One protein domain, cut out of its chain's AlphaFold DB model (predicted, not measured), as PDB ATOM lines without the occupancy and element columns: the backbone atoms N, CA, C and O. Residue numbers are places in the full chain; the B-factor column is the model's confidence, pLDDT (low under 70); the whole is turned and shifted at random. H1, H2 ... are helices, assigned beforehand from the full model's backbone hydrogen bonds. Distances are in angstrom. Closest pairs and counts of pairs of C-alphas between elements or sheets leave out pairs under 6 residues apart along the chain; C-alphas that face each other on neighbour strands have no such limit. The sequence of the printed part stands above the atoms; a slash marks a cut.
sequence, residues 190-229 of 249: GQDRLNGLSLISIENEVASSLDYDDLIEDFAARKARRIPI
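AT A GLANCE: This is residues 190 to 229 of the 249 residues of the protein "Dimer_Tnp_hAT domain-containing protein" of Perkinsus olseni (UniProt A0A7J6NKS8). The model is an open, thin hook of three helices: H1 comes in, the short helix H2 makes the turn, and H3 heads back well away from H1, leaving the space between H1 and H3 empty. A tail without a named element, residues 224 to 229, runs on beyond H3. The printed part has 40 residues with three named helices, in the order H1, H2, H3, and no named strand; the class is all helix. It is only just loose, close to extended, with a radius of gyration of the C-alphas of 13.1 A, and its outline, 40 by 26 by 7 A, is only just flat.

HOW THE PARTS SIT: H1, residues 191 to 202, is close to but not clearly touching H2, residues 204 to 209; their closest C-alphas, those of Ile 200 and Ala 207, are 6.3 A apart. Their lines are only just about perpendicular, at 72 degrees. H3, residues 212 to 223, is apart from H1 and from H2. In H1, H2 and H3 every O i to N i+4 pair is within hydrogen-bond range.

IN THESE COORDINATES: H1 begins at C-alpha 191, (157.844, 181.012, 225.701), and is 16.3 A long from first to last C-alpha. H2, from C-alpha 204 at (140.475, 175.195, 218.769), is 8.4 A long. H3 is 16.1 A long and ends at C-alpha 223, (153.729, 162.218, 234.238).

THE WHOLE: The two C-alphas farthest apart, those of Glu 205 and Ile 229, are 40.3 A apart. The printed part has no cut, and the links H1 to H2 and H2 to H3 are tight. Residues 190 to 198, 201 to 206 and 209 to 229 stand free. The mean pLDDT of the printed part is 72.2; residues 190 to 192, 194 to 196, 198 to 203 and 223 to 229 are under 70.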
ATOM      1  N   GLY A 190     156.438 180.884 230.465       67.75
ATOM      2  CA  GLY A 190     157.574 180.743 229.539       67.75
ATOM      3  C   GLY A 190     157.159 180.643 228.063       67.75
ATOM      4  O   GLY A 190     156.007 180.329 227.761       67.75
ATOM      5  N   GLN A 191     158.103 180.900 227.147       64.81
ATOM      6  CA  GLN A 191     157.844 181.012 225.701       64.81
ATOM      7  C   GLN A 191     157.265 179.726 225.088       64.81
ATOM      8  O   GLN A 191     156.319 179.806 224.311       64.81
ATOM      9  N   ASP A 192     157.752 178.552 225.494       67.44
ATOM     10  CA  ASP A 192     157.276 177.267 224.960       67.44
ATOM     11  C   ASP A 192     155.816 176.993 225.327       67.44
ATOM     12  O   ASP A 192     155.020 176.535 224.508       67.44
ATOM     13  N   ARG A 193     155.428 177.347 226.559       70.44
ATOM     14  CA  ARG A 193     154.045 177.215 227.024       70.44
ATOM     15  C   ARG A 193     153.122 178.198 226.311       70.44
ATOM     16  O   ARG A 193     151.988 177.842 226.014       70.44
ATOM     17  N   LEU A 194     153.598 179.410 226.020       68.62
ATOM     18  CA  LEU A 194     152.843 180.377 225.226       68.62
ATOM     19  C   LEU A 194     152.622 179.859 223.801       68.62
ATOM     20  O   LEU A 194     151.490 179.865 223.339       68.62
ATOM     21  N   ASN A 195     153.671 179.355 223.148       67.69
ATOM     22  CA  ASN A 195     153.567 178.793 221.802       67.69
ATOM     23  C   ASN A 195     152.596 177.604 221.761       67.69
ATOM     24  O   ASN A 195     151.764 177.531 220.862       67.69
ATOM     25  N   GLY A 196     152.646 176.714 222.759       66.44
ATOM     26  CA  GLY A 196     151.694 175.608 222.880       66.44
ATOM     27  C   GLY A 196     150.247 176.078 223.064       66.44
ATOM     28  O   GLY A 196     149.350 175.567 222.404       66.44
ATOM     29  N   LEU A 197     150.008 177.089 223.907       70.06
ATOM     30  CA  LEU A 197     148.668 177.658 224.105       70.06
ATOM     31  C   LEU A 197     148.148 178.389 222.862       70.06
ATOM     32  O   LEU A 197     146.968 178.264 222.540       70.06
ATOM     33  N   SER A 198     149.011 179.121 222.155       66.06
ATOM     34  CA  SER A 198     148.673 179.727 220.867       66.06
ATOM     35  C   SER A 198     148.298 178.649 219.858       66.06
ATOM     36  O   SER A 198     147.240 178.743 219.251       66.06
ATOM     37  N   LEU A 199     149.091 177.581 219.744       68.69
ATOM     38  CA  LEU A 199     148.801 176.471 218.838       68.69
ATOM     39  C   LEU A 199     147.458 175.803 219.155       68.69
ATOM     40  O   LEU A 199     146.692 175.552 218.235       68.69
ATOM     41  N   ILE A 200     147.138 175.578 220.433       67.38
ATOM     42  CA  ILE A 200     145.839 175.031 220.860       67.38
ATOM     43  C   ILE A 200     144.695 176.002 220.545       67.38
ATOM     44  O   ILE A 200     143.652 175.578 220.063       67.38
ATOM     45  N   SER A 201     144.885 177.303 220.781       65.12
ATOM     46  CA  SER A 201     143.864 178.332 220.513       65.12
ATOM     47  C   SER A 201     143.577 178.471 219.022       65.12
ATOM     48  O   SER A 201     142.451 178.721 218.605       65.12
ATOM     49  N   ILE A 202     144.611 178.300 218.212       59.25
ATOM     50  CA  ILE A 202     144.517 178.243 216.770       59.25
ATOM     51  C   ILE A 202     143.872 176.900 216.352       59.25
ATOM     52  O   ILE A 202     143.012 176.878 215.476       59.25
ATOM     53  N   GLU A 203     144.247 175.782 217.000       67.50
ATOM     54  CA  GLU A 203     143.676 174.428 216.831       67.50
ATOM     55  C   GLU A 203     142.344 174.247 217.536       67.50
ATOM     56  O   GLU A 203     141.943 173.115 217.740       67.50
ATOM     57  N   ASN A 204     141.609 175.311 217.859       72.19
ATOM     58  CA  ASN A 204     140.475 175.195 218.769       72.19
ATOM     59  C   ASN A 204     139.383 174.229 218.280       72.19
ATOM     60  O   ASN A 204     138.799 173.517 219.085       72.19
ATOM     61  N   GLU A 205     139.125 174.146 216.974       73.31
ATOM     62  CA  GLU A 205     138.179 173.163 216.419       73.31
ATOM     63  C   GLU A 205     138.647 171.720 216.648       73.31
ATOM     64  O   GLU A 205     137.885 170.879 217.114       73.31
ATOM     65  N   VAL A 206     139.927 171.438 216.408       76.69
ATOM     66  CA  VAL A 206     140.515 170.117 216.666       76.69
ATOM     67  C   VAL A 206     140.610 169.865 218.172       76.69
ATOM     68  O   VAL A 206     140.246 168.798 218.647       76.69
ATOM     69  N   ALA A 207     141.023 170.863 218.947       72.94
ATOM     70  CA  ALA A 207     141.169 170.790 220.392       72.94
ATOM     71  C   ALA A 207     139.830 170.622 221.124       72.94
ATOM     72  O   ALA A 207     139.800 169.998 222.177       72.94
ATOM     73  N   SER A 208     138.738 171.158 220.577       77.31
ATOM     74  CA  SER A 208     137.377 170.962 221.097       77.31
ATOM     75  C   SER A 208     136.765 169.625 220.673       77.31
ATOM     76  O   SER A 208     135.813 169.175 221.304       77.31
ATOM     77  N   SER A 209     137.317 168.981 219.639       83.81
ATOM     78  CA  SER A 209     136.953 167.616 219.239       83.81
ATOM     79  C   SER A 209     137.691 166.523 220.023       83.81
ATOM     80  O   SER A 209     137.341 165.350 219.903       83.81
ATOM     81  N   LEU A 210     138.713 166.889 220.803       83.00
ATOM     82  CA  LEU A 210     139.449 165.954 221.649       83.00
ATOM     83  C   LEU A 210     138.644 165.622 222.907       83.00
ATOM     84  O   LEU A 210     138.075 166.513 223.538       83.00
ATOM     85  N   ASP A 211     138.658 164.348 223.299       86.19
ATOM     86  CA  ASP A 211     138.134 163.933 224.594       86.19
ATOM     87  C   ASP A 211     139.111 164.359 225.697       86.19
ATOM     88  O   ASP A 211     140.275 163.947 225.723       86.19
ATOM     89  N   TYR A 212     138.646 165.234 226.588       83.31
ATOM     90  CA  TYR A 212     139.453 165.745 227.686       83.31
ATOM     91  C   TYR A 212     139.772 164.663 228.716       83.31
ATOM     92  O   TYR A 212     140.842 164.738 229.321       83.31
ATOM     93  N   ASP A 213     138.900 163.670 228.899       83.69
ATOM     94  CA  ASP A 213     139.103 162.619 229.897       83.69
ATOM     95  C   ASP A 213     140.264 161.701 229.476       83.69
ATOM     96  O   ASP A 213     141.211 161.514 230.247       83.69
ATOM     97  N   ASP A 214     140.286 161.278 228.209       84.69
ATOM     98  CA  ASP A 214     141.395 160.519 227.612       84.69
ATOM     99  C   ASP A 214     142.717 161.309 227.646       84.69
ATOM    100  O   ASP A 214     143.792 160.771 227.929       84.69
ATOM    101  N   LEU A 215     142.656 162.620 227.382       83.31
ATOM    102  CA  LEU A 215     143.823 163.507 227.399       83.31
ATOM    103  C   LEU A 215     144.407 163.668 228.805       83.31
ATOM    104  O   LEU A 215     145.631 163.711 228.971       83.31
ATOM    105  N   ILE A 216     143.543 163.781 229.818       84.12
ATOM    106  CA  ILE A 216     143.942 163.860 231.224       84.12
ATOM    107  C   ILE A 216     144.577 162.539 231.655       84.12
ATOM    108  O   ILE A 216     145.621 162.569 232.313       84.12
ATOM    109  N   GLU A 217     144.004 161.401 231.260       86.25
ATOM    110  CA  GLU A 217     144.542 160.081 231.582       86.25
ATOM    111  C   GLU A 217     145.904 159.841 230.912       86.25
ATOM    112  O   GLU A 217     146.863 159.469 231.593       86.25
ATOM    113  N   ASP A 218     146.055 160.160 229.623       84.56
ATOM    114  CA  ASP A 218     147.337 160.030 228.915       84.56
ATOM    115  C   ASP A 218     148.395 160.999 229.480       84.56
ATOM    116  O   ASP A 218     149.561 160.638 229.695       84.56
ATOM    117  N   PHE A 219     148.005 162.232 229.829       83.00
ATOM    118  CA  PHE A 219     148.904 163.174 230.501       83.00
ATOM    119  C   PHE A 219     149.336 162.666 231.884       83.00
ATOM    120  O   PHE A 219     150.522 162.748 232.235       83.00
ATOM    121  N   ALA A 220     148.403 162.116 232.666       82.56
ATOM    122  CA  ALA A 220     148.676 161.522 233.967       82.56
ATOM    123  C   ALA A 220     149.605 160.307 233.839       82.56
ATOM    124  O   ALA A 220     150.615 160.256 234.538       82.56
ATOM    125  N   ALA A 221     149.353 159.395 232.897       81.25
ATOM    126  CA  ALA A 221     150.184 158.218 232.638       81.25
ATOM    127  C   ALA A 221     151.621 158.591 232.230       81.25
ATOM    128  O   ALA A 221     152.602 157.982 232.674       81.25
ATOM    129  N   ARG A 222     151.788 159.645 231.423       77.44
ATOM    130  CA  ARG A 222     153.111 160.153 231.026       77.44
ATOM    131  C   ARG A 222     153.854 160.828 232.180       77.44
ATOM    132  O   ARG A 222     155.075 160.703 232.262       77.44
ATOM    133  N   LYS A 223     153.142 161.505 233.087       67.38
ATOM    134  CA  LYS A 223     153.729 162.218 234.238       67.38
ATOM    135  C   LYS A 223     153.937 161.330 235.472       67.38
ATOM    136  O   LYS A 223     154.833 161.608 236.269       67.38
ATOM    137  N   ALA A 224     153.181 160.238 235.590       59.19
ATOM    138  CA  ALA A 224     153.280 159.224 236.642       59.19
ATOM    139  C   ALA A 224     154.574 158.393 236.579       59.19
ATOM    140  O   ALA A 224     154.928 157.729 237.548       59.19
ATOM    141  N   ARG A 225     155.363 158.505 235.499       55.12
ATOM    142  CA  ARG A 225     156.735 157.963 235.412       55.12
ATOM    143  C   ARG A 225     157.766 158.683 236.299       55.12
ATOM    144  O   ARG A 225     158.965 158.458 236.162       55.12
ATOM    145  N   ARG A 226     157.333 159.513 237.253       56.12
ATOM    146  CA  ARG A 226     158.127 159.830 238.448       56.12
ATOM    147  C   ARG A 226     157.888 158.726 239.478       56.12
ATOM    148  O   ARG A 226     156.957 158.810 240.265       56.12
ATOM    149  N   ILE A 227     158.715 157.691 239.349       56.44
ATOM    150  CA  ILE A 227     158.891 156.481 240.170       56.44
ATOM    151  C   ILE A 227     158.115 156.507 241.508       56.44
ATOM    152  O   ILE A 227     158.375 157.385 242.335       56.44
ATOM    153  N   PRO A 228     157.227 155.529 241.783       57.69
ATOM    154  CA  PRO A 228     156.676 155.355 243.119       57.69
ATOM    155  C   PRO A 228     157.811 155.005 244.087       57.69
ATOM    156  O   PRO A 228     158.555 154.054 243.863       57.69
ATOM    157  N   ILE A 229     157.917 155.763 245.181       57.41
ATOM    158  CA  ILE A 229     158.944 155.635 246.238       57.41
ATOM    159  C   ILE A 229     159.089 154.188 246.753       57.41
ATOM    160  O   ILE A 229     160.158 153.792 247.203       57.41
TER     161      ILE A 229